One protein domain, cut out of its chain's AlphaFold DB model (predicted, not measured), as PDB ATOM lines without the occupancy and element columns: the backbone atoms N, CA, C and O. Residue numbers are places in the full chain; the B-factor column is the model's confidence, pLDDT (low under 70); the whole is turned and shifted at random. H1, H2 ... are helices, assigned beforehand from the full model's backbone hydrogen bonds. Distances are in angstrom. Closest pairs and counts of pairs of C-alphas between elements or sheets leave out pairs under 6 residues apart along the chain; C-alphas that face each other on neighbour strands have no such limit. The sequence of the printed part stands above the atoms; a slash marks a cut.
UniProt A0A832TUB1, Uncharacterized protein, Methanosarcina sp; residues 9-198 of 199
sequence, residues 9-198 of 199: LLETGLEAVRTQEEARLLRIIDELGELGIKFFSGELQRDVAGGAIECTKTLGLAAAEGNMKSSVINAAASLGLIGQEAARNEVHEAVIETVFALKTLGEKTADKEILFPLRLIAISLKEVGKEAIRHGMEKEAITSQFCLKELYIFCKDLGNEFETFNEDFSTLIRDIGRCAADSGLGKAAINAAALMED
ATOM      1  N   LEU A   9      36.899 -12.235  39.247       88.12
ATOM      2  CA  LEU A   9      37.790 -11.464  40.113       88.12
ATOM      3  C   LEU A   9      37.084 -10.289  40.803       88.12
ATOM      4  O   LEU A   9      37.363 -10.029  41.971       88.12
ATOM      5  N   LEU A  10      36.136  -9.615  40.141       92.19
ATOM      6  CA  LEU A  10      35.396  -8.504  40.743       92.19
ATOM      7  C   LEU A  10      34.514  -8.989  41.897       92.19
ATOM      8  O   LEU A  10      34.581  -8.439  42.993       92.19
ATOM      9  N   GLU A  11      33.719 -10.039  41.680       92.50
ATOM     10  CA  GLU A  11      32.848 -10.589  42.727       92.50
ATOM     11  C   GLU A  11      33.668 -11.113  43.914       92.50
ATOM     12  O   GLU A  11      33.374 -10.797  45.071       92.50
ATOM     13  N   THR A  12      34.751 -11.837  43.620       93.69
ATOM     14  CA  THR A  12      35.683 -12.351  44.632       93.69
ATOM     15  C   THR A  12      36.353 -11.214  45.411       93.69
ATOM     16  O   THR A  12      36.529 -11.319  46.626       93.69
ATOM     17  N   GLY A  13      36.712 -10.120  44.737       96.69
ATOM     18  CA  GLY A  13      37.307  -8.943  45.364       96.69
ATOM     19  C   GLY A  13      36.315  -8.212  46.265       96.69
ATOM     20  O   GLY A  13      36.649  -7.865  47.395       96.69
ATOM     21  N   LEU A  14      35.069  -8.042  45.820       97.12
ATOM     22  CA  LEU A  14      34.015  -7.439  46.638       97.12
ATOM     23  C   LEU A  14      33.686  -8.295  47.867       97.12
ATOM     24  O   LEU A  14      33.411  -7.744  48.931       97.12
ATOM     25  N   GLU A  15      33.745  -9.625  47.755       97.25
ATOM     26  CA  GLU A  15      33.639 -10.507  48.922       97.25
ATOM     27  C   GLU A  15      34.797 -10.288  49.894       97.25
ATOM     28  O   GLU A  15      34.548 -10.105  51.079       97.25
ATOM     29  N   ALA A  16      36.039 -10.203  49.403       97.81
ATOM     30  CA  ALA A  16      37.195  -9.911  50.250       97.81
ATOM     31  C   ALA A  16      37.059  -8.564  50.990       97.81
ATOM     32  O   ALA A  16      37.469  -8.454  52.145       97.81
ATOM     33  N   VAL A  17      36.436  -7.550  50.372       97.94
ATOM     34  CA  VAL A  17      36.094  -6.289  51.058       97.94
ATOM     35  C   VAL A  17      35.082  -6.532  52.183       97.94
ATOM     36  O   VAL A  17      35.286  -6.071  53.309       97.94
ATOM     37  N   ARG A  18      33.998  -7.272  51.903       97.88
ATOM     38  CA  ARG A  18      32.944  -7.586  52.886       97.88
ATOM     39  C   ARG A  18      33.481  -8.376  54.078       97.88
ATOM     40  O   ARG A  18      33.075  -8.107  55.206       97.88
ATOM     41  N   THR A  19      34.399  -9.310  53.841       97.75
ATOM     42  CA  THR A  19      35.007 -10.160  54.877       97.75
ATOM     43  C   THR A  19      36.263  -9.560  55.510       97.75
ATOM     44  O   THR A  19      36.853 -10.179  56.393       97.75
ATOM     45  N   GLN A  20      36.656  -8.346  55.112       97.56
ATOM     46  CA  GLN A  20      37.848  -7.648  55.606       97.56
ATOM     47  C   GLN A  20      39.177  -8.390  55.339       97.56
ATOM     48  O   GLN A  20      40.162  -8.236  56.060       97.56
ATOM     49  N   GLU A  21      39.234  -9.178  54.264       97.88
ATOM     50  CA  GLU A  21      40.411  -9.943  53.844       97.88
ATOM     51  C   GLU A  21      41.343  -9.112  52.934       97.88
ATOM     52  O   GLU A  21      41.501  -9.400  51.744       97.88
ATOM     53  N   GLU A  22      42.012  -8.089  53.480       97.44
ATOM     54  CA  GLU A  22      42.844  -7.156  52.690       97.44
ATOM     55  C   GLU A  22      43.953  -7.862  51.878       97.44
ATOM     56  O   GLU A  22      44.188  -7.533  50.718       97.44
ATOM     57  N   ALA A  23      44.588  -8.905  52.426       97.94
ATOM     58  CA  ALA A  23      45.611  -9.678  51.708       97.94
ATOM     59  C   ALA A  23      45.058 -10.469  50.507       97.94
ATOM     60  O   ALA A  23      45.783 -10.785  49.560       97.94
ATOM     61  N   ARG A  24      43.774 -10.841  50.542       97.75
ATOM     62  CA  ARG A  24      43.096 -11.473  49.408       97.75
ATOM     63  C   ARG A  24      42.741 -10.428  48.359       97.75
ATOM     64  O   ARG A  24      42.986 -10.671  47.184       97.75
ATOM     65  N   LEU A  25      42.239  -9.272  48.788       98.44
ATOM     66  CA  LEU A  25      41.920  -8.163  47.895       98.44
ATOM     67  C   LEU A  25      43.155  -7.641  47.148       98.44
ATOM     68  O   LEU A  25      43.077  -7.435  45.940       98.44
ATOM     69  N   LEU A  26      44.299  -7.517  47.832       98.00
ATOM     70  CA  LEU A  26      45.578  -7.141  47.222       98.00
ATOM     71  C   LEU A  26      45.919  -8.030  46.021       98.00
ATOM     72  O   LEU A  26      46.097  -7.516  44.925       98.00
ATOM     73  N   ARG A  27      45.901  -9.356  46.209       97.75
ATOM     74  CA  ARG A  27      46.208 -10.322  45.141       97.75
ATOM     75  C   ARG A  27      45.250 -10.229  43.956       97.75
ATOM     76  O   ARG A  27      45.673 -10.380  42.819       97.75
ATOM     77  N   ILE A  28      43.969  -9.984  44.224       97.06
ATOM     78  CA  ILE A  28      42.952  -9.838  43.175       97.06
ATOM     79  C   ILE A  28      43.203  -8.565  42.358       97.06
ATOM     80  O   ILE A  28      43.081  -8.582  41.137       97.06
ATOM     81  N   ILE A  29      43.567  -7.466  43.022       97.81
ATOM     82  CA  ILE A  29      43.925  -6.211  42.356       97.81
ATOM     83  C   ILE A  29      45.215  -6.375  41.539       97.81
ATOM     84  O   ILE A  29      45.244  -5.916  40.401       97.81
ATOM     85  N   ASP A  30      46.231  -7.066  42.070       97.25
ATOM     86  CA  ASP A  30      47.468  -7.375  41.334       97.25
ATOM     87  C   ASP A  30      47.166  -8.148  40.043       97.25
ATOM     88  O   ASP A  30      47.636  -7.786  38.966       97.25
ATOM     89  N   GLU A  31      46.324  -9.181  40.137       95.12
ATOM     90  CA  GLU A  31      45.928 -10.003  38.992       95.12
ATOM     91  C   GLU A  31      45.179  -9.185  37.929       95.12
ATOM     92  O   GLU A  31      45.474  -9.295  36.739       95.12
ATOM     93  N   LEU A  32      44.259  -8.306  38.341       94.38
ATOM     94  CA  LEU A  32      43.585  -7.375  37.429       94.38
ATOM     95  C   LEU A  32      44.569  -6.389  36.780       94.38
ATOM     96  O   LEU A  32      44.451  -6.111  35.585       94.38
ATOM     97  N   GLY A  33      45.546  -5.897  37.546       95.12
ATOM     98  CA  GLY A  33      46.648  -5.065  37.067       95.12
ATOM     99  C   GLY A  33      47.430  -5.746  35.945       95.12
ATOM    100  O   GLY A  33      47.563  -5.201  34.848       95.12
ATOM    101  N   GLU A  34      47.888  -6.974  36.193       94.31
ATOM    102  CA  GLU A  34      48.610  -7.779  35.207       94.31
ATOM    103  C   GLU A  34      47.776  -8.079  33.958       94.31
ATOM    104  O   GLU A  34      48.300  -8.019  32.845       94.31
ATOM    105  N   LEU A  35      46.487  -8.398  34.119       91.75
ATOM    106  CA  LEU A  35      45.583  -8.648  32.993       91.75
ATOM    107  C   LEU A  35      45.409  -7.400  32.125       91.75
ATOM    108  O   LEU A  35      45.484  -7.498  30.900       91.75
ATOM    109  N   GLY A  36      45.225  -6.230  32.745       92.62
ATOM    110  CA  GLY A  36      45.133  -4.960  32.026       92.62
ATOM    111  C   GLY A  36      46.412  -4.643  31.248       92.62
ATOM    112  O   GLY A  36      46.344  -4.298  30.070       92.62
ATOM    113  N   ILE A  37      47.586  -4.837  31.859       94.81
ATOM    114  CA  ILE A  37      48.887  -4.639  31.197       94.81
ATOM    115  C   ILE A  37      49.049  -5.596  30.003       94.81
ATOM    116  O   ILE A  37      49.358  -5.155  28.897       94.81
ATOM    117  N   LYS A  38      48.793  -6.900  30.186       92.25
ATOM    118  CA  LYS A  38      48.886  -7.911  29.111       92.25
ATOM    119  C   LYS A  38      47.921  -7.626  27.959       92.25
ATOM    120  O   LYS A  38      48.221  -7.891  26.800       92.25
ATOM    121  N   PHE A  39      46.753  -7.070  28.257       89.88
ATOM    122  CA  PHE A  39      45.787  -6.691  27.234       89.88
ATOM    123  C   PHE A  39      46.241  -5.502  26.398       89.88
ATOM    124  O   PHE A  39      46.239  -5.590  25.172       89.88
ATOM    125  N   PHE A  40      46.657  -4.406  27.035       90.62
ATOM    126  CA  PHE A  40      47.052  -3.207  26.295       90.62
ATOM    127  C   PHE A  40      48.405  -3.342  25.594       90.62
ATOM    128  O   PHE A  40      48.607  -2.685  24.580       90.62
ATOM    129  N   SER A  41      49.272  -4.250  26.051       90.88
ATOM    130  CA  SER A  41      50.485  -4.665  25.322       90.88
ATOM    131  C   SER A  41      50.212  -5.603  24.135       90.88
ATOM    132  O   SER A  41      51.121  -5.920  23.370       90.88
ATOM    133  N   GLY A  42      48.968  -6.061  23.950       84.38
ATOM    134  CA  GLY A  42      48.587  -6.984  22.876       84.38
ATOM    135  C   GLY A  42      48.957  -8.452  23.124       84.38
ATOM    136  O   GLY A  42      48.770  -9.282  22.234       84.38
ATOM    137  N   GLU A  43      49.447  -8.794  24.320       83.69
ATOM    138  CA  GLU A  43      49.755 -10.171  24.733       83.69
ATOM    139  C   GLU A  43      48.493 -11.005  25.020       83.69
ATOM    140  O   GLU A  43      48.539 -12.238  24.988       83.69
ATOM    141  N   LEU A  44      47.354 -10.353  25.278       78.94
ATOM    142  CA  LEU A  44      46.065 -10.989  25.547       78.94
ATOM    143  C   LEU A  44      45.006 -10.576  24.511       78.94
ATOM    144  O   LEU A  44      44.898  -9.409  24.139       78.94
ATOM    145  N   GLN A  45      44.201 -11.538  24.044       63.88
ATOM    146  CA  GLN A  45      43.121 -11.270  23.085       63.88
ATOM    147  C   GLN A  45      41.959 -10.475  23.704       63.88
ATOM    148  O   GLN A  45      41.740 -10.492  24.916       63.88
ATOM    149  N   ARG A  46      41.201  -9.789  22.833       56.53
ATOM    150  CA  ARG A  46      40.247  -8.726  23.192       56.53
ATOM    151  C   ARG A  46      39.114  -9.130  24.143       56.53
ATOM    152  O   ARG A  46      38.579  -8.266  24.830       56.53
ATOM    153  N   ASP A  47      38.769 -10.407  24.201       55.00
ATOM    154  CA  ASP A  47      37.508 -10.838  24.810       55.00
ATOM    155  C   ASP A  47      37.554 -10.907  26.351       55.00
ATOM    156  O   ASP A  47      36.514 -11.077  26.970       55.00
ATOM    157  N   VAL A  48      38.722 -10.744  26.996       53.22
ATOM    158  CA  VAL A  48      38.879 -11.022  28.446       53.22
ATOM    159  C   VAL A  48      39.241  -9.797  29.303       53.22
ATOM    160  O   VAL A  48      39.024  -9.819  30.511       53.22
ATOM    161  N   ALA A  49      39.777  -8.709  28.738       53.66
ATOM    162  CA  ALA A  49      40.447  -7.686  29.560       53.66
ATOM    163  C   ALA A  49      39.995  -6.228  29.386       53.66
ATOM    164  O   ALA A  49      40.534  -5.343  30.052       53.66
ATOM    165  N   GLY A  50      38.914  -5.976  28.641       59.38
ATOM    166  CA  GLY A  50      38.299  -4.641  28.580       59.38
ATOM    167  C   GLY A  50      37.790  -4.110  29.933       59.38
ATOM    168  O   GLY A  50      37.662  -2.907  30.112       59.38
ATOM    169  N   GLY A  51      37.543  -4.978  30.920       84.69
ATOM    170  CA  GLY A  51      37.052  -4.579  32.244       84.69
ATOM    171  C   GLY A  51      38.121  -4.398  33.324       84.69
ATOM    172  O   GLY A  51      37.756  -4.087  34.455       84.69
ATOM    173  N   ALA A  52      39.416  -4.577  33.032       91.12
ATOM    174  CA  ALA A  52      40.469  -4.521  34.056       91.12
ATOM    175  C   ALA A  52      40.547  -3.151  34.756       91.12
ATOM    176  O   ALA A  52      40.631  -3.095  35.986       91.12
ATOM    177  N   ILE A  53      40.447  -2.052  33.996       94.94
ATOM    178  CA  ILE A  53      40.415  -0.680  34.536       94.94
ATOM    179  C   ILE A  53      39.202  -0.511  35.461       94.94
ATOM    180  O   ILE A  53      39.352  -0.118  36.619       94.94
ATOM    181  N   GLU A  54      38.007  -0.863  34.979       94.50
ATOM    182  CA  GLU A  54      36.757  -0.690  35.727       94.50
ATOM    183  C   GLU A  54      36.704  -1.555  36.991       94.50
ATOM    184  O   GLU A  54      36.298  -1.081  38.055       94.50
ATOM    185  N   CYS A  55      37.158  -2.809  36.908       95.31
ATOM    186  CA  CYS A  55      37.217  -3.715  38.051       95.31
ATOM    187  C   CYS A  55      38.222  -3.216  39.092       95.31
ATOM    188  O   CYS A  55      37.885  -3.141  40.274       95.31
ATOM    189  N   THR A  56      39.421  -2.810  38.662       97.62
ATOM    190  CA  THR A  56      40.458  -2.274  39.560       97.62
ATOM    191  C   THR A  56      39.971  -1.008  40.258       97.62
ATOM    192  O   THR A  56      40.091  -0.891  41.479       97.62
ATOM    193  N   LYS A  57      39.343  -0.086  39.515       98.06
ATOM    194  CA  LYS A  57      38.699   1.111  40.068       98.06
ATOM    195  C   LYS A  57      37.641   0.740  41.105       98.06
ATOM    196  O   LYS A  57      37.679   1.244  42.221       98.06
ATOM    197  N   THR A  58      36.716  -0.155  40.758       98.19
ATOM    198  CA  THR A  58      35.605  -0.559  41.634       98.19
ATOM    199  C   THR A  58      36.107  -1.173  42.938       98.19
ATOM    200  O   THR A  58      35.644  -0.795  44.016       98.19
ATOM    201  N   LEU A  59      37.096  -2.067  42.865       98.38
ATOM    202  CA  LEU A  59      37.713  -2.662  44.049       98.38
ATOM    203  C   LEU A  59      38.502  -1.639  44.869       98.38
ATOM    204  O   LEU A  59      38.419  -1.666  46.094       98.38
ATOM    205  N   GLY A  60      39.202  -0.701  44.226       98.56
ATOM    206  CA  GLY A  60      39.866   0.414  44.906       98.56
ATOM    207  C   GLY A  60      38.887   1.313  45.668       98.56
ATOM    208  O   GLY A  60      39.142   1.673  46.817       98.56
ATOM    209  N   LEU A  61      37.732   1.634  45.075       98.69
ATOM    210  CA  LEU A  61      36.679   2.419  45.732       98.69
ATOM    211  C   LEU A  61      36.082   1.670  46.930       98.69
ATOM    212  O   LEU A  61      35.885   2.259  47.993       98.69
ATOM    213  N   ALA A  62      35.830   0.370  46.776       98.50
ATOM    214  CA  ALA A  62      35.344  -0.481  47.857       98.50
ATOM    215  C   ALA A  62      36.386  -0.629  48.983       98.50
ATOM    216  O   ALA A  62      36.034  -0.575  50.160       98.50
ATOM    217  N   ALA A  63      37.673  -0.731  48.636       98.44
ATOM    218  CA  ALA A  63      38.780  -0.712  49.586       98.44
ATOM    219  C   ALA A  63      38.845   0.610  50.364       98.44
ATOM    220  O   ALA A  63      39.019   0.588  51.581       98.44
ATOM    221  N   ALA A  64      38.665   1.753  49.694       97.88
ATOM    222  CA  ALA A  64      38.629   3.060  50.348       97.88
ATOM    223  C   ALA A  64      37.448   3.166  51.326       97.88
ATOM    224  O   ALA A  64      37.626   3.620  52.454       97.88
ATOM    225  N   GLU A  65      36.263   2.679  50.938       97.62
ATOM    226  CA  GLU A  65      35.098   2.605  51.831       97.62
ATOM    227  C   GLU A  65      35.360   1.704  53.049       97.62
ATOM    228  O   GLU A  65      34.980   2.046  54.166       97.62
ATOM    229  N   GLY A  66      36.064   0.588  52.846       96.44
ATOM    230  CA  GLY A  66      36.477  -0.339  53.900       96.44
ATOM    231  C   GLY A  66      37.735   0.068  54.676       96.44
ATOM    232  O   GLY A  66      38.209  -0.732  55.475       96.44
ATOM    233  N   ASN A  67      38.304   1.260  54.443       95.44
ATOM    234  CA  ASN A  67      39.569   1.729  55.034       95.44
ATOM    235  C   ASN A  67      40.765   0.760  54.836       95.44
ATOM    236  O   ASN A  67      41.703   0.722  55.635       95.44
ATOM    237  N   MET A  68      40.754  -0.010  53.746       97.44
ATOM    238  CA  MET A  68      41.810  -0.947  53.346       97.44
ATOM    239  C   MET A  68      42.911  -0.216  52.573       97.44
ATOM    240  O   MET A  68      43.013  -0.293  51.344       97.44
ATOM    241  N   LYS A  69      43.713   0.567  53.299       96.75
ATOM    242  CA  LYS A  69      44.682   1.512  52.717       96.75
ATOM    243  C   LYS A  69      45.687   0.844  51.777       96.75
ATOM    244  O   LYS A  69      46.035   1.447  50.762       96.75
ATOM    245  N   SER A  70      46.128  -0.380  52.072       97.81
ATOM    246  CA  SER A  70      47.081  -1.105  51.223       97.81
ATOM    247  C   SER A  70      46.442  -1.476  49.890       97.81
ATOM    248  O   SER A  70      47.075  -1.361  48.845       97.81
ATOM    249  N   SER A  71      45.163  -1.852  49.907       98.38
ATOM    250  CA  SER A  71      44.421  -2.158  48.680       98.38
ATOM    251  C   SER A  71      44.117  -0.911  47.844       98.38
ATOM    252  O   SER A  71      44.172  -0.986  46.619       98.38
ATOM    253  N   VAL A  72      43.889   0.255  48.465       98.62
ATOM    254  CA  VAL A  72      43.765   1.534  47.732       98.62
ATOM    255  C   VAL A  72      45.075   1.892  47.022       98.62
ATOM    256  O   VAL A  72      45.060   2.239  45.842       98.62
ATOM    257  N   ILE A  73      46.212   1.764  47.717       98.31
ATOM    258  CA  ILE A  73      47.559   1.948  47.143       98.31
ATOM    259  C   ILE A  73      47.743   1.024  45.945       98.31
ATOM    260  O   ILE A  73      48.201   1.462  44.890       98.31
ATOM    261  N   ASN A  74      47.360  -0.241  46.104       98.38
ATOM    262  CA  ASN A  74      47.549  -1.233  45.066       98.38
ATOM    263  C   ASN A  74      46.683  -0.970  43.830       98.38
ATOM    264  O   ASN A  74      47.160  -1.080  42.702       98.38
ATOM    265  N   ALA A  75      45.432  -0.548  44.033       98.69
ATOM    266  CA  ALA A  75      44.547  -0.154  42.943       98.69
ATOM    267  C   ALA A  75      45.105   1.061  42.190       98.69
ATOM    268  O   ALA A  75      45.120   1.066  40.962       98.69
ATOM    269  N   ALA A  76      45.617   2.062  42.912       98.62
ATOM    270  CA  ALA A  76      46.239   3.239  42.313       98.62
ATOM    271  C   ALA A  76      47.469   2.874  41.467       98.62
ATOM    272  O   ALA A  76      47.575   3.307  40.321       98.62
ATOM    273  N   ALA A  77      48.364   2.042  42.008       98.62
ATOM    274  CA  ALA A  77      49.552   1.577  41.299       98.62
ATOM    275  C   ALA A  77      49.187   0.752  40.056       98.62
ATOM    276  O   ALA A  77      49.712   1.012  38.975       98.62
ATOM    277  N   SER A  78      48.248  -0.188  40.193       98.50
ATOM    278  CA  SER A  78      47.780  -1.042  39.097       98.50
ATOM    279  C   SER A  78      47.157  -0.219  37.972       98.50
ATOM    280  O   SER A  78      47.554  -0.367  36.820       98.50
ATOM    281  N   LEU A  79      46.258   0.719  38.297       98.69
ATOM    282  CA  LEU A  79      45.714   1.667  37.322       98.69
ATOM    283  C   LEU A  79      46.834   2.481  36.665       98.69
ATOM    284  O   LEU A  79      46.894   2.562  35.444       98.69
ATOM    285  N   GLY A  80      47.765   3.035  37.445       98.69
ATOM    286  CA  GLY A  80      48.893   3.800  36.912       98.69
ATOM    287  C   GLY A  80      49.752   3.010  35.919       98.69
ATOM    288  O   GLY A  80      50.186   3.569  34.912       98.69
ATOM    289  N   LEU A  81      50.000   1.725  36.172       98.69
ATOM    290  CA  LEU A  81      50.748   0.852  35.263       98.69
ATOM    291  C   LEU A  81      49.937   0.496  34.014       98.69
ATOM    292  O   LEU A  81      50.478   0.574  32.913       98.69
ATOM    293  N   ILE A  82      48.644   0.190  34.167       97.75
ATOM    294  CA  ILE A  82      47.728  -0.043  33.042       97.75
ATOM    295  C   ILE A  82      47.703   1.173  32.105       97.75
ATOM    296  O   ILE A  82      47.866   1.018  30.898       97.75
ATOM    297  N   GLY A  83      47.553   2.387  32.641       98.38
ATOM    298  CA  GLY A  83      47.500   3.611  31.836       98.38
ATOM    299  C   GLY A  83      48.814   3.934  31.132       98.38
ATOM    300  O   GLY A  83      48.800   4.401  29.996       98.38
ATOM    301  N   GLN A  84      49.953   3.664  31.778       98.75
ATOM    302  CA  GLN A  84      51.261   3.784  31.129       98.75
ATOM    303  C   GLN A  84      51.398   2.777  29.983       98.75
ATOM    304  O   GLN A  84      51.856   3.142  28.906       98.75
ATOM    305  N   GLU A  85      50.964   1.531  30.177       98.12
ATOM    306  CA  GLU A  85      51.017   0.523  29.118       98.12
ATOM    307  C   GLU A  85      50.076   0.856  27.954       98.12
ATOM    308  O   GLU A  85      50.463   0.750  26.791       98.12
ATOM    309  N   ALA A  86      48.873   1.353  28.247       97.00
ATOM    310  CA  ALA A  86      47.966   1.877  27.233       97.00
ATOM    311  C   ALA A  86      48.596   3.033  26.443       97.00
ATOM    312  O   ALA A  86      48.458   3.076  25.222       97.00
ATOM    313  N   ALA A  87      49.325   3.938  27.105       98.31
ATOM    314  CA  ALA A  87      50.014   5.041  26.437       98.31
ATOM    315  C   ALA A  87      51.154   4.552  25.531       98.31
ATOM    316  O   ALA A  87      51.273   5.017  24.400       98.31
ATOM    317  N   ARG A  88      51.944   3.568  25.981       98.31
ATOM    318  CA  ARG A  88      53.019   2.958  25.171       98.31
ATOM    319  C   ARG A  88      52.527   2.343  23.876       98.31
ATOM    320  O   ARG A  88      53.244   2.358  22.880       98.31
ATOM    321  N   ASN A  89      51.312   1.808  23.915       96.75
ATOM    322  CA  ASN A  89      50.660   1.158  22.787       96.75
ATOM    323  C   ASN A  89      49.634   2.078  22.097       96.75
ATOM    324  O   ASN A  89      48.816   1.603  21.312       96.75
ATOM    325  N   GLU A  90      49.668   3.385  22.391       97.00
ATOM    326  CA  GLU A  90      48.841   4.431  21.769       97.00
ATOM    327  C   GLU A  90      47.321   4.154  21.842       97.00
ATOM    328  O   GLU A  90      46.526   4.590  21.005       97.00
ATOM    329  N   VAL A  91      46.875   3.446  22.886       95.94
ATOM    330  CA  VAL A  91      45.461   3.133  23.134       95.94
ATOM    331  C   VAL A  91      44.792   4.312  23.849       95.94
ATOM    332  O   VAL A  91      44.546   4.288  25.054       95.94
ATOM    333  N   HIS A  92      44.504   5.371  23.088       96.75
ATOM    334  CA  HIS A  92      43.975   6.656  23.575       96.75
ATOM    335  C   HIS A  92      42.813   6.545  24.572       96.75
ATOM    336  O   HIS A  92      42.834   7.177  25.627       96.75
ATOM    337  N   GLU A  93      41.799   5.741  24.250       95.88
ATOM    338  CA  GLU A  93      40.609   5.577  25.092       95.88
ATOM    339  C   GLU A  93      40.969   5.018  26.473       95.88
ATOM    340  O   GLU A  93      40.581   5.593  27.486       95.88
ATOM    341  N   ALA A  94      41.820   3.995  26.524       95.81
ATOM    342  CA  ALA A  94      42.241   3.361  27.769       95.81
ATOM    343  C   ALA A  94      43.105   4.271  28.655       95.81
ATOM    344  O   ALA A  94      43.011   4.213  29.886       95.81
ATOM    345  N   VAL A  95      43.922   5.147  28.058       98.44
ATOM    346  CA  VAL A  95      44.661   6.171  28.814       98.44
ATOM    347  C   VAL A  95      43.685   7.131  29.495       98.44
ATOM    348  O   VAL A  95      43.818   7.401  30.689       98.44
ATOM    349  N   ILE A  96      42.675   7.613  28.762       98.38
ATOM    350  CA  ILE A  96      41.648   8.523  29.292       98.38
ATOM    351  C   ILE A  96      40.818   7.835  30.383       98.38
ATOM    352  O   ILE A  96      40.627   8.408  31.456       98.38
ATOM    353  N   GLU A  97      40.363   6.606  30.142       97.75
ATOM    354  CA  GLU A  97      39.619   5.807  31.121       97.75
ATOM    355  C   GLU A  97      40.416   5.607  32.410       97.75
ATOM    356  O   GLU A  97      39.888   5.807  33.504       97.75
ATOM    357  N   THR A  98      41.706   5.288  32.295       98.50
ATOM    358  CA  THR A  98      42.590   5.127  33.452       98.50
ATOM    359  C   THR A  98      42.751   6.431  34.231       98.50
ATOM    360  O   THR A  98      42.693   6.431  35.462       98.50
ATOM    361  N   VAL A  99      42.941   7.555  33.536       98.69
ATOM    362  CA  VAL A  99      43.061   8.875  34.167       98.69
ATOM    363  C   VAL A  99      41.787   9.225  34.943       98.69
ATOM    364  O   VAL A  99      41.873   9.646  36.097       98.69
ATOM    365  N   PHE A 100      40.602   8.983  34.375       98.69
ATOM    366  CA  PHE A 100      39.347   9.200  35.097       98.69
ATOM    367  C   PHE A 100      39.151   8.221  36.256       98.69
ATOM    368  O   PHE A 100      38.721   8.638  37.330       98.69
ATOM    369  N   ALA A 101      39.520   6.951  36.088       98.62
ATOM    370  CA  ALA A 101      39.476   5.966  37.165       98.62
ATOM    371  C   ALA A 101      40.345   6.386  38.361       98.62
ATOM    372  O   ALA A 101      39.886   6.339  39.504       98.62
ATOM    373  N   LEU A 102      41.568   6.858  38.099       98.75
ATOM    374  CA  LEU A 102      42.464   7.402  39.118       98.75
ATOM    375  C   LEU A 102      41.880   8.653  39.780       98.75
ATOM    376  O   LEU A 102      41.913   8.746  41.004       98.75
ATOM    377  N   LYS A 103      41.308   9.589  39.010       98.50
ATOM    378  CA  LYS A 103      40.653  10.785  39.564       98.50
ATOM    379  C   LYS A 103      39.535  10.403  40.539       98.50
ATOM    380  O   LYS A 103      39.557  10.847  41.683       98.50
ATOM    381  N   THR A 104      38.606   9.543  40.121       98.62
ATOM    382  CA  THR A 104      37.481   9.098  40.960       98.62
ATOM    383  C   THR A 104      37.958   8.363  42.213       98.62
ATOM    384  O   THR A 104      37.422   8.579  43.301       98.62
ATOM    385  N   LEU A 105      38.988   7.517  42.096       98.44
ATOM    386  CA  LEU A 105      39.606   6.879  43.258       98.44
ATOM    387  C   LEU A 105      40.234   7.916  44.200       98.44
ATOM    388  O   LEU A 105      40.106   7.788  45.416       98.44
ATOM    389  N   GLY A 106      40.875   8.951  43.653       96.75
ATOM    390  CA  GLY A 106      41.449  10.070  44.397       96.75
ATOM    391  C   GLY A 106      40.403  10.839  45.195       96.75
ATOM    392  O   GLY A 106      40.564  10.991  46.402       96.75
ATOM    393  N   GLU A 107      39.308  11.252  44.556       95.88
ATOM    394  CA  GLU A 107      38.196  11.954  45.212       95.88
ATOM    395  C   GLU A 107      37.631  11.118  46.364       95.88
ATOM    396  O   GLU A 107      37.495  11.601  47.486       95.88
ATOM    397  N   LYS A 108      37.401   9.818  46.131       96.81
ATOM    398  CA  LYS A 108      36.924   8.913  47.182       96.81
ATOM    399  C   LYS A 108      37.922   8.757  48.328       96.81
ATOM    400  O   LYS A 108      37.535   8.678  49.488       96.81
ATOM    401  N   THR A 109      39.208   8.693  48.008       94.12
ATOM    402  CA  THR A 109      40.282   8.568  48.999       94.12
ATOM    403  C   THR A 109      40.404   9.837  49.848       94.12
ATOM    404  O   THR A 109      40.633   9.740  51.053       94.12
ATOM    405  N   ALA A 110      40.210  11.013  49.242       92.19
ATOM    406  CA  ALA A 110      40.199  12.295  49.939       92.19
ATOM    407  C   ALA A 110      38.961  12.453  50.838       92.19
ATOM    408  O   ALA A 110      39.117  12.822  51.999       92.19
ATOM    409  N   ASP A 111      37.773  12.066  50.356       92.56
ATOM    410  CA  ASP A 111      36.519  11.990  51.135       92.56
ATOM    411  C   ASP A 111      36.653  11.095  52.381       92.56
ATOM    412  O   ASP A 111      36.052  11.350  53.420       92.56
ATOM    413  N   LYS A 112      37.490  10.053  52.301       92.25
ATOM    414  CA  LYS A 112      37.789   9.149  53.422       92.25
ATOM    415  C   LYS A 112      38.998   9.561  54.265       92.25
ATOM    416  O   LYS A 112      39.370   8.816  55.167       92.25
ATOM    417  N   GLU A 113      39.617  10.708  53.980       88.25
ATOM    418  CA  GLU A 113      40.786  11.243  54.700       88.25
ATOM    419  C   GLU A 113      42.004  10.291  54.694       88.25
ATOM    420  O   GLU A 113      42.837  10.252  55.604       88.25
ATOM    421  N   ILE A 114      42.143   9.497  53.629       84.69
ATOM    422  CA  ILE A 114      43.207   8.502  53.479       84.69
ATOM    423  C   ILE A 114      44.410   9.151  52.750       84.69
ATOM    424  O   ILE A 114      44.676   8.920  51.573       84.69
ATOM    425  N   LEU A 115      45.164   9.993  53.470       83.00
ATOM    426  CA  LEU A 115      46.170  10.906  52.888       83.00
ATOM    427  C   LEU A 115      47.285  10.227  52.075       83.00
ATOM    428  O   LEU A 115      47.631  10.665  50.979       83.00
ATOM    429  N   PHE A 116      47.887   9.161  52.608       86.62
ATOM    430  CA  PHE A 116      49.045   8.539  51.957       86.62
ATOM    431  C   PHE A 116      48.686   7.889  50.600       86.62
ATOM    432  O   PHE A 116      49.386   8.144  49.619       86.62
ATOM    433  N   PRO A 117      47.590   7.118  50.479       92.19
ATOM    434  CA  PRO A 117      47.127   6.626  49.180       92.19
ATOM    435  C   PRO A 117      46.732   7.731  48.190       92.19
ATOM    436  O   PRO A 117      47.026   7.590  47.004       92.19
ATOM    437  N   LEU A 118      46.164   8.854  48.653       92.25
ATOM    438  CA  LEU A 118      45.865  10.004  47.785       92.25
ATOM    439  C   LEU A 118      47.126  10.507  47.065       92.25
ATOM    440  O   LEU A 118      47.092  10.792  45.865       92.25
ATOM    441  N   ARG A 119      48.264  10.518  47.768       91.38
ATOM    442  CA  ARG A 119      49.559  10.863  47.175       91.38
ATOM    443  C   ARG A 119      49.962   9.961  46.034       91.38
ATOM    444  O   ARG A 119      50.389  10.443  44.985       91.38
ATOM    445  N   LEU A 120      49.820   8.659  46.227       94.12
ATOM    446  CA  LEU A 120      50.176   7.705  45.192       94.12
ATOM    447  C   LEU A 120      49.245   7.805  43.978       94.12
ATOM    448  O   LEU A 120      49.712   7.664  42.849       94.12
ATOM    449  N   ILE A 121      47.964   8.109  44.186       97.00
ATOM    450  CA  ILE A 121      47.001   8.339  43.102       97.00
ATOM    451  C   ILE A 121      47.419   9.547  42.256       97.00
ATOM    452  O   ILE A 121      47.500   9.440  41.033       97.00
ATOM    453  N   ALA A 122      47.764  10.668  42.894       96.06
ATOM    454  CA  ALA A 122      48.238  11.858  42.191       96.06
ATOM    455  C   ALA A 122      49.557  11.592  41.431       96.06
ATOM    456  O   ALA A 122      49.716  11.989  40.275       96.06
ATOM    457  N   ILE A 123      50.492  10.849  42.030       97.06
ATOM    458  CA  ILE A 123      51.722  10.420  41.342       97.06
ATOM    459  C   ILE A 123      51.399   9.527  40.137       97.06
ATOM    460  O   ILE A 123      52.001   9.701  39.079       97.06
ATOM    461  N   SER A 124      50.440   8.610  40.272       98.50
ATOM    462  CA  SER A 124      50.026   7.704  39.194       98.50
ATOM    463  C   SER A 124      49.412   8.473  38.025       98.50
ATOM    464  O   SER A 124      49.796   8.237  36.883       98.50
ATOM    465  N   LEU A 125      48.555   9.468  38.297       98.56
ATOM    466  CA  LEU A 125      48.045  10.399  37.280       98.56
ATOM    467  C   LEU A 125      49.196  11.072  36.520       98.56
ATOM    468  O   LEU A 125      49.208  11.082  35.285       98.56
ATOM    469  N   LYS A 126      50.189  11.589  37.252       98.44
ATOM    470  CA  LYS A 126      51.359  12.246  36.661       98.44
ATOM    471  C   LYS A 126      52.166  11.300  35.774       98.44
ATOM    472  O   LYS A 126      52.535  11.698  34.672       98.44
ATOM    473  N   GLU A 127      52.480  10.088  36.229       98.75
ATOM    474  CA  GLU A 127      53.285   9.164  35.419       98.75
ATOM    475  C   GLU A 127      52.530   8.693  34.166       98.75
ATOM    476  O   GLU A 127      53.140   8.656  33.101       98.75
ATOM    477  N   VAL A 128      51.209   8.467  34.233       98.81
ATOM    478  CA  VAL A 128      50.387   8.221  33.028       98.81
ATOM    479  C   VAL A 128      50.444   9.419  32.073       98.81
ATOM    480  O   VAL A 128      50.681   9.250  30.880       98.81
ATOM    481  N   GLY A 129      50.305  10.645  32.590       98.81
ATOM    482  CA  GLY A 129      50.401  11.866  31.784       98.81
ATOM    483  C   GLY A 129      51.774  12.052  31.127       98.81
ATOM    484  O   GLY A 129      51.855  12.433  29.964       98.81
ATOM    485  N   LYS A 130      52.867  11.747  31.835       98.81
ATOM    486  CA  LYS A 130      54.223  11.783  31.265       98.81
ATOM    487  C   LYS A 130      54.443  10.698  30.217       98.81
ATOM    488  O   LYS A 130      55.127  10.960  29.231       98.81
ATOM    489  N   GLU A 131      53.887   9.507  30.409       98.81
ATOM    490  CA  GLU A 131      53.963   8.452  29.400       98.81
ATOM    491  C   GLU A 131      53.200   8.854  28.135       98.81
ATOM    492  O   GLU A 131      53.752   8.771  27.045       98.81
ATOM    493  N   ALA A 132      52.006   9.435  28.276       98.81
ATOM    494  CA  ALA A 132      51.265  10.011  27.157       98.81
ATOM    495  C   ALA A 132      52.103  11.046  26.374       98.81
ATOM    496  O   ALA A 132      52.163  10.998  25.147       98.81
ATOM    497  N   ILE A 133      52.832  11.932  27.067       98.75
ATOM    498  CA  ILE A 133      53.755  12.884  26.423       98.75
ATOM    499  C   ILE A 133      54.846  12.179  25.610       98.75
ATOM    500  O   ILE A 133      55.105  12.577  24.475       98.75
ATOM    501  N   ARG A 134      55.477  11.133  26.160       98.56
ATOM    502  CA  ARG A 134      56.540  10.378  25.466       98.56
ATOM    503  C   ARG A 134      56.056   9.753  24.156       98.56
ATOM    504  O   ARG A 134      56.864   9.566  23.252       98.56
ATOM    505  N   HIS A 135      54.755   9.491  24.056       98.38
ATOM    506  CA  HIS A 135      54.103   8.899  22.890       98.38
ATOM    507  C   HIS A 135      53.287   9.909  22.060       98.38
ATOM    508  O   HIS A 135      52.473   9.520  21.232       98.38
ATOM    509  N   GLY A 136      53.490  11.224  22.240       98.25
ATOM    510  CA  GLY A 136      52.826  12.245  21.413       98.25
ATOM    511  C   GLY A 136      51.329  12.443  21.702       98.25
ATOM    512  O   GLY A 136      50.651  13.182  20.986       98.25
ATOM    513  N   MET A 137      50.809  11.825  22.762       98.50
ATOM    514  CA  MET A 137      49.396  11.813  23.150       98.50
ATOM    515  C   MET A 137      49.046  13.079  23.950       98.50
ATOM    516  O   MET A 137      48.773  13.063  25.153       98.50
ATOM    517  N   GLU A 138      49.136  14.229  23.279       98.12
ATOM    518  CA  GLU A 138      49.056  15.551  23.911       98.12
ATOM    519  C   GLU A 138      47.705  15.802  24.607       98.12
ATOM    520  O   GLU A 138      47.657  16.420  25.671       98.12
ATOM    521  N   LYS A 139      46.604  15.288  24.042       98.62
ATOM    522  CA  LYS A 139      45.258  15.413  24.622       98.62
ATOM    523  C   LYS A 139      45.166  14.671  25.956       98.62
ATOM    524  O   LYS A 139      44.645  15.215  26.922       98.62
ATOM    525  N   GLU A 140      45.682  13.454  26.011       98.75
ATOM    526  CA  GLU A 140      45.645  12.570  27.173       98.75
ATOM    527  C   GLU A 140      46.502  13.121  28.316       98.75
ATOM    528  O   GLU A 140      46.082  13.127  29.476       98.75
ATOM    529  N   ALA A 141      47.671  13.674  27.985       98.81
ATOM    530  CA  ALA A 141      48.506  14.380  28.951       98.81
ATOM    531  C   ALA A 141      47.796  15.612  29.538       98.81
ATOM    532  O   ALA A 141      47.826  15.817  30.752       98.81
ATOM    533  N   ILE A 142      47.110  16.400  28.699       98.75
ATOM    534  CA  ILE A 142      46.273  17.527  29.144       98.75
ATOM    535  C   ILE A 142      45.142  17.036  30.059       98.75
ATOM    536  O   ILE A 142      44.902  17.634  31.106       98.75
ATOM    537  N   THR A 143      44.476  15.927  29.721       98.81
ATOM    538  CA  THR A 143      43.437  15.329  30.575       98.81
ATOM    539  C   THR A 143      43.991  14.938  31.947       98.81
ATOM    540  O   THR A 143      43.350  15.224  32.957       98.81
ATOM    541  N   SER A 144      45.198  14.366  32.013       98.75
ATOM    542  CA  SER A 144      45.868  14.071  33.288       98.75
ATOM    543  C   SER A 144      46.152  15.341  34.108       98.75
ATOM    544  O   SER A 144      45.846  15.383  35.302       98.75
ATOM    545  N   GLN A 145      46.649  16.411  33.476       98.44
ATOM    546  CA  GLN A 145      46.878  17.701  34.142       98.44
ATOM    547  C   GLN A 145      45.581  18.296  34.717       98.44
ATOM    548  O   GLN A 145      45.572  18.750  35.862       98.44
ATOM    549  N   PHE A 146      44.481  18.261  33.956       98.31
ATOM    550  CA  PHE A 146      43.172  18.705  34.442       98.31
ATOM    551  C   PHE A 146      42.684  17.860  35.615       98.31
ATOM    552  O   PHE A 146      42.274  18.423  36.623       98.31
ATOM    553  N   CYS A 147      42.795  16.533  35.538       98.31
ATOM    554  CA  CYS A 147      42.377  15.656  36.633       98.31
ATOM    555  C   CYS A 147      43.174  15.912  37.920       98.31
ATOM    556  O   CYS A 147      42.599  15.880  39.004       98.31
ATOM    557  N   LEU A 148      44.472  16.225  37.818       96.75
ATOM    558  CA  LEU A 148      45.270  16.665  38.967       96.75
ATOM    559  C   LEU A 148      44.759  17.989  39.549       96.75
ATOM    560  O   LEU A 148      44.660  18.115  40.768       96.75
ATOM    561  N   LYS A 149      44.414  18.971  38.703       95.50
ATOM    562  CA  LYS A 149      43.861  20.255  39.159       95.50
ATOM    563  C   LYS A 149      42.498  20.082  39.828       95.50
ATOM    564  O   LYS A 149      42.268  20.651  40.889       95.50
ATOM    565  N   GLU A 150      41.607  19.307  39.223       95.38
ATOM    566  CA  GLU A 150      40.279  19.031  39.771       95.38
ATOM    567  C   GLU A 150      40.374  18.292  41.106       95.38
ATOM    568  O   GLU A 150      39.677  18.654  42.049       95.38
ATOM    569  N   LEU A 151      41.284  17.319  41.223       93.19
ATOM    570  CA  LEU A 151      41.513  16.618  42.482       93.19
ATOM    571  C   LEU A 151      42.068  17.556  43.567       93.19
ATOM    572  O   LEU A 151      41.645  17.465  44.717       93.19
ATOM    573  N   TYR A 152      42.958  18.489  43.213       91.62
ATOM    574  CA  TYR A 152      43.400  19.548  44.127       91.62
ATOM    575  C   TYR A 152      42.228  20.412  44.614       91.62
ATOM    576  O   TYR A 152      42.078  20.602  45.820       91.62
ATOM    577  N   ILE A 153      41.380  20.899  43.699       91.25
ATOM    578  CA  ILE A 153      40.203  21.713  44.046       91.25
ATOM    579  C   ILE A 153      39.273  20.927  44.976       91.25
ATOM    580  O   ILE A 153      38.880  21.443  46.017       91.25
ATOM    581  N   PHE A 154      39.014  19.654  44.665       91.44
ATOM    582  CA  PHE A 154      38.207  18.773  45.506       91.44
ATOM    583  C   PHE A 154      38.775  18.650  46.929       91.44
ATOM    584  O   PHE A 154      38.044  18.796  47.906       91.44
ATOM    585  N   CYS A 155      40.087  18.431  47.069       88.06
ATOM    586  CA  CYS A 155      40.734  18.336  48.382       88.06
ATOM    587  C   CYS A 155      40.681  19.663  49.155       88.06
ATOM    588  O   CYS A 155      40.482  19.660  50.369       88.06
ATOM    589  N   LYS A 156      40.843  20.792  48.457       86.44
ATOM    590  CA  LYS A 156      40.757  22.137  49.038       86.44
ATOM    591  C   LYS A 156      39.357  22.428  49.582       86.44
ATOM    592  O   LYS A 156      39.236  22.935  50.696       86.44
ATOM    593  N   ASP A 157      38.317  22.068  48.835       87.44
ATOM    594  CA  ASP A 157      36.920  22.305  49.216       87.44
ATOM    595  C   ASP A 157      36.478  21.462  50.428       87.44
ATOM    596  O   ASP A 157      35.567  21.862  51.153       87.44
ATOM    597  N   LEU A 158      37.155  20.339  50.705       84.75
ATOM    598  CA  LEU A 158      36.922  19.523  51.903       84.75
ATOM    599  C   LEU A 158      37.436  20.165  53.210       84.75
ATOM    600  O   LEU A 158      37.095  19.684  54.286       84.75
ATOM    601  N   GLY A 159      38.223  21.247  53.154       72.44
ATOM    602  CA  GLY A 159      38.575  22.060  54.331       72.44
ATOM    603  C   GLY A 159      39.511  21.409  55.363       72.44
ATOM    604  O   GLY A 159      39.664  21.943  56.461       72.44
ATOM    605  N   ASN A 160      40.135  20.279  55.030       55.81
ATOM    606  CA  ASN A 160      41.004  19.500  55.921       55.81
ATOM    607  C   ASN A 160      42.499  19.862  55.774       55.81
ATOM    608  O   ASN A 160      42.884  20.535  54.819       55.81
ATOM    609  N   GLU A 161      43.348  19.361  56.692       54.53
ATOM    610  CA  GLU A 161      44.822  19.530  56.807       54.53
ATOM    611  C   GLU A 161      45.660  19.060  55.584       54.53
ATOM    612  O   GLU A 161      46.849  18.758  55.685       54.53
ATOM    613  N   PHE A 162      45.077  19.019  54.387       57.19
ATOM    614  CA  PHE A 162      45.747  18.727  53.123       57.19
ATOM    615  C   PHE A 162      46.728  19.829  52.679       57.19
ATOM    616  O   PHE A 162      47.334  19.691  51.620       57.19
ATOM    617  N   GLU A 163      46.950  20.892  53.466       51.34
ATOM    618  CA  GLU A 163      47.946  21.936  53.161       51.34
ATOM    619  C   GLU A 163      49.341  21.360  52.880       51.34
ATOM    620  O   GLU A 163      50.025  21.837  51.978       51.34
ATOM    621  N   THR A 164      49.731  20.269  53.549       50.91
ATOM    622  CA  THR A 164      51.002  19.572  53.266       50.91
ATOM    623  C   THR A 164      50.998  18.783  51.956       50.91
ATOM    624  O   THR A 164      52.064  18.456  51.441       50.91
ATOM    625  N   PHE A 165      49.825  18.473  51.403       57.50
ATOM    626  CA  PHE A 165      49.667  17.778  50.126       57.50
ATOM    627  C   PHE A 165      49.453  18.742  48.941       57.50
ATOM    628  O   PHE A 165      49.751  18.404  47.795       57.50
ATOM    629  N   ASN A 166      49.008  19.973  49.210       54.38
ATOM    630  CA  ASN A 166      48.752  21.007  48.201       54.38
ATOM    631  C   ASN A 166      49.999  21.392  47.388       54.38
ATOM    632  O   ASN A 166      49.902  21.590  46.175       54.38
ATOM    633  N   GLU A 167      51.177  21.446  48.020       59.66
ATOM    634  CA  GLU A 167      52.442  21.758  47.334       59.66
ATOM    635  C   GLU A 167      52.864  20.672  46.322       59.66
ATOM    636  O   GLU A 167      53.597  20.957  45.366       59.66
ATOM    637  N   ASP A 168      52.359  19.440  46.470       79.56
ATOM    638  CA  ASP A 168      52.700  18.337  45.574       79.56
ATOM    639  C   ASP A 168      51.959  18.464  44.228       79.56
ATOM    640  O   ASP A 168      52.589  18.307  43.183       79.56
ATOM    641  N   PHE A 169      50.667  18.818  44.192       89.88
ATOM    642  CA  PHE A 169      49.882  18.830  42.940       89.88
ATOM    643  C   PHE A 169      50.416  19.786  41.871       89.88
ATOM    644  O   PHE A 169      50.528  19.400  40.703       89.88
ATOM    645  N   SER A 170      50.780  21.013  42.253       90.94
ATOM    646  CA  SER A 170      51.366  21.983  41.318       90.94
ATOM    647  C   SER A 170      52.692  21.464  40.751       90.94
ATOM    648  O   SER A 170      52.947  21.575  39.551       90.94
ATOM    649  N   THR A 171      53.505  20.795  41.579       93.06
ATOM    650  CA  THR A 171      54.749  20.147  41.146       93.06
ATOM    651  C   THR A 171      54.491  18.977  40.198       93.06
ATOM    652  O   THR A 171      55.203  18.847  39.203       93.06
ATOM    653  N   LEU A 172      53.460  18.167  40.446       95.50
ATOM    654  CA  LEU A 172      53.076  17.065  39.563       95.50
ATOM    655  C   LEU A 172      52.629  17.584  38.183       95.50
ATOM    656  O   LEU A 172      53.113  17.092  37.165       95.50
ATOM    657  N   ILE A 173      51.780  18.617  38.128       96.88
ATOM    658  CA  ILE A 173      51.357  19.251  36.864       96.88
ATOM    659  C   ILE A 173      52.562  19.859  36.134       96.88
ATOM    660  O   ILE A 173      52.741  19.635  34.933       96.88
ATOM    661  N   ARG A 174      53.431  20.570  36.864       96.00
ATOM    662  CA  ARG A 174      54.674  21.146  36.332       96.00
ATOM    663  C   ARG A 174      55.588  20.089  35.725       96.00
ATOM    664  O   ARG A 174      56.200  20.344  34.692       96.00
ATOM    665  N   ASP A 175      55.696  18.916  36.342       97.56
ATOM    666  CA  ASP A 175      56.518  17.822  35.831       97.56
ATOM    667  C   ASP A 175      55.998  17.280  34.492       97.56
ATOM    668  O   ASP A 175      56.805  17.013  33.599       97.56
ATOM    669  N   ILE A 176      54.674  17.168  34.314       98.19
ATOM    670  CA  ILE A 176      54.079  16.837  33.007       98.19
ATOM    671  C   ILE A 176      54.375  17.962  32.006       98.19
ATOM    672  O   ILE A 176      54.815  17.690  30.894       98.19
ATOM    673  N   GLY A 177      54.183  19.225  32.403       98.19
ATOM    674  CA  GLY A 177      54.434  20.393  31.553       98.19
ATOM    675  C   GLY A 177      55.885  20.513  31.080       98.19
ATOM    676  O   GLY A 177      56.128  20.782  29.906       98.19
ATOM    677  N   ARG A 178      56.856  20.246  31.963       98.19
ATOM    678  CA  ARG A 178      58.285  20.200  31.619       98.19
ATOM    679  C   ARG A 178      58.563  19.080  30.621       98.19
ATOM    680  O   ARG A 178      59.177  19.330  29.593       98.19
ATOM    681  N   CYS A 179      58.035  17.882  30.882       98.19
ATOM    682  CA  CYS A 179      58.139  16.754  29.957       98.19
ATOM    683  C   CYS A 179      57.566  17.102  28.571       98.19
ATOM    684  O   CYS A 179      58.152  16.747  27.549       98.19
ATOM    685  N   ALA A 180      56.434  17.812  28.532       98.31
ATOM    686  CA  ALA A 180      55.791  18.258  27.299       98.31
ATOM    687  C   ALA A 180      56.648  19.275  26.536       98.31
ATOM    688  O   ALA A 180      56.835  19.128  25.329       98.31
ATOM    689  N   ALA A 181      57.213  20.262  27.237       98.00
ATOM    690  CA  ALA A 181      58.106  21.259  26.652       98.00
ATOM    691  C   ALA A 181      59.359  20.607  26.046       98.00
ATOM    692  O   ALA A 181      59.694  20.888  24.895       98.00
ATOM    693  N   ASP A 182      59.984  19.680  26.780       98.00
ATOM    694  CA  ASP A 182      61.157  18.925  26.324       98.00
ATOM    695  C   ASP A 182      60.844  18.060  25.087       98.00
ATOM    696  O   ASP A 182      61.712  17.833  24.246       98.00
ATOM    697  N   SER A 183      59.590  17.612  24.949       96.94
ATOM    698  CA  SER A 183      59.110  16.783  23.830       96.94
ATOM    699  C   SER A 183      58.510  17.595  22.671       96.94
ATOM    700  O   SER A 183      58.017  17.015  21.707       96.94
ATOM    701  N   GLY A 184      58.512  18.933  22.744       97.50
ATOM    702  CA  GLY A 184      57.926  19.805  21.718       97.50
ATOM    703  C   GLY A 184      56.389  19.820  21.668       97.50
ATOM    704  O   GLY A 184      55.813  20.359  20.722       97.50
ATOM    705  N   LEU A 185      55.712  19.268  22.681       97.38
ATOM    706  CA  LEU A 185      54.249  19.239  22.802       97.38
ATOM    707  C   LEU A 185      53.746  20.528  23.468       97.38
ATOM    708  O   LEU A 185      53.473  20.601  24.672       97.38
ATOM    709  N   GLY A 186      53.705  21.593  22.664       96.56
ATOM    710  CA  GLY A 186      53.486  22.959  23.132       96.56
ATOM    711  C   GLY A 186      52.136  23.205  23.811       96.56
ATOM    712  O   GLY A 186      52.088  23.976  24.767       96.56
ATOM    713  N   LYS A 187      51.042  22.558  23.387       98.12
ATOM    714  CA  LYS A 187      49.727  22.763  24.019       98.12
ATOM    715  C   LYS A 187      49.710  22.175  25.422       98.12
ATOM    716  O   LYS A 187      49.209  22.830  26.328       98.12
ATOM    717  N   ALA A 188      50.286  20.989  25.620       97.50
ATOM    718  CA  ALA A 188      50.377  20.390  26.953       97.50
ATOM    719  C   ALA A 188      51.315  21.176  27.885       97.50
ATOM    720  O   ALA A 188      51.035  21.285  29.081       97.50
ATOM    721  N   ALA A 189      52.393  21.763  27.357       98.06
ATOM    722  CA  ALA A 189      53.270  22.645  28.129       98.06
ATOM    723  C   ALA A 189      52.555  23.945  28.556       98.06
ATOM    724  O   ALA A 189      52.598  24.317  29.728       98.06
ATOM    725  N   ILE A 190      51.858  24.604  27.621       97.75
ATOM    726  CA  ILE A 190      51.075  25.823  27.888       97.75
ATOM    727  C   ILE A 190      49.937  25.532  28.871       97.75
ATOM    728  O   ILE A 190      49.721  26.310  29.795       97.75
ATOM    729  N   ASN A 191      49.238  24.406  28.712       97.56
ATOM    730  CA  ASN A 191      48.149  24.021  29.605       97.56
ATOM    731  C   ASN A 191      48.639  23.814  31.045       97.56
ATOM    732  O   ASN A 191      48.019  24.321  31.976       97.56
ATOM    733  N   ALA A 192      49.783  23.146  31.238       96.94
ATOM    734  CA  ALA A 192      50.389  23.026  32.561       96.94
ATOM    735  C   ALA A 192      50.707  24.396  33.175       96.94
ATOM    736  O   ALA A 192      50.421  24.608  34.350       96.94
ATOM    737  N   ALA A 193      51.276  25.319  32.391       95.75
ATOM    738  CA  ALA A 193      51.571  26.676  32.851       95.75
ATOM    739  C   ALA A 193      50.301  27.422  33.283       95.75
ATOM    740  O   ALA A 193      50.267  27.949  34.389       95.75
ATOM    741  N   ALA A 194      49.247  27.380  32.464       95.94
ATOM    742  CA  ALA A 194      47.973  28.028  32.759       95.94
ATOM    743  C   ALA A 194      47.317  27.474  34.035       95.94
ATOM    744  O   ALA A 194      46.897  28.234  34.899       95.94
ATOM    745  N   LEU A 195      47.289  26.147  34.215       94.25
ATOM    746  CA  LEU A 195      46.701  25.526  35.412       94.25
ATOM    747  C   LEU A 195      47.423  25.905  36.714       94.25
ATOM    748  O   LEU A 195      46.812  25.840  37.789       94.25
ATOM    749  N   MET A 196      48.707  26.273  36.622       89.31
ATOM    750  CA  MET A 196      49.530  26.706  37.753       89.31
ATOM    751  C   MET A 196      49.250  28.145  38.208       89.31
ATOM    752  O   MET A 196      49.572  28.460  39.349       89.31
ATOM    753  N   GLU A 197      48.648  28.997  37.372       84.56
ATOM    754  CA  GLU A 197      48.351  30.398  37.727       84.56
ATOM    755  C   GLU A 197      47.307  30.505  38.854       84.56
ATOM    756  O   GLU A 197      47.358  31.433  39.658       84.56
ATOM    757  N   ASP A 198      46.425  29.507  38.958       69.19
ATOM    758  CA  ASP A 198      45.284  29.484  39.881       69.19
ATOM    759  C   ASP A 198      45.490  28.562  41.105       69.19
ATOM    760  O   ASP A 198      44.513  28.005  41.626       69.19
TER     761      ASP A 198
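This is residues 9 to 198 of the 199 residues of an uncharacterized protein of Methanosarcina sp (UniProt A0A832TUB1). Look for a flat slab of two layers of helices: H1, H3, H5, H7 and H9 stand side by side in one layer, H2, H4, H6 and H8 in the other, and the chain zigzags between the layers from one end of the slab to the other. It is well formed as an up-and-down bundle, each helix running against the one before it, with H5 and H6 in the middle and H1 and H9 at the two ends. The printed part has 190 residues with nine named helices, H1 to H9 in chain order, and no named strand; the class is all helix. The whole is compact, with a radius of gyration of the C-alphas of 16.1 A and spans of 47 by 44 by 17 A.

Start at H5, residues 92 to 111. It touches H3, residues 52 to 65, the same way at a shallow tilt of 3 degrees; the closest C-alphas are Lys 57 and Ala 101, 5.7 A apart. On H7, residues 138 to 157, find Cys 147, whose C-alpha is 5.9 A from that of Lys 103, the closest pair of H5 and H7. H4, residues 69 to 88, and H5 form a hairpin, closest at the C-alphas of Gly 83 and Val 95, 4.9 A. H4 also touches H6, residues 115 to 134, the same way at a shallow tilt of 4 degrees; the closest C-alphas are Gly 80 and Ser 124, 4.7 A. H2, residues 22 to 40, touches H4, closest at the C-alphas of Gly 33 and Ser 78, 4.6 A. H2 and H5 are only just apart, at 8.3 A. H1, residues 9 to 18, touches H3, closest at the C-alphas of Leu 10 and Cys 55, 5.8 A. H8, residues 163 to 182, and H9, residues 186 to 197, form a hairpin, closest at the C-alphas of Gly 177 and Ala 189, 4.3 A. H1 and H9 are apart. Every backbone O i to N i+4 pair is within hydrogen-bond range in H1, H3, H4, H5, H6 and H7; in H2 it is 14 of 15, in H8 11 of 16 and in H9 7 of 8.

Find C-alpha 92 at (43.975, 6.656, 23.575); from there H5 runs 29.0 A to C-alpha 111. H4 measures 28.8 A, H6 29.3 A, H7 28.9 A, H8 30.1 A and H2 27.0 A. H1 begins at C-alpha 9, (37.790, -11.464, 40.113), and H9 ends at C-alpha 197, (48.351, 30.398, 37.727).

The C-alphas of Thr 19 and Gly 184 are the two farthest apart, 50.2 A. The printed part has no cut. The link from H2 to H3, residues 41 to 51, is long; the other links are tight. The mean pLDDT of the printed part is 92.5; look for values under 70 at residues 45 to 50, 160 to 167 and 198.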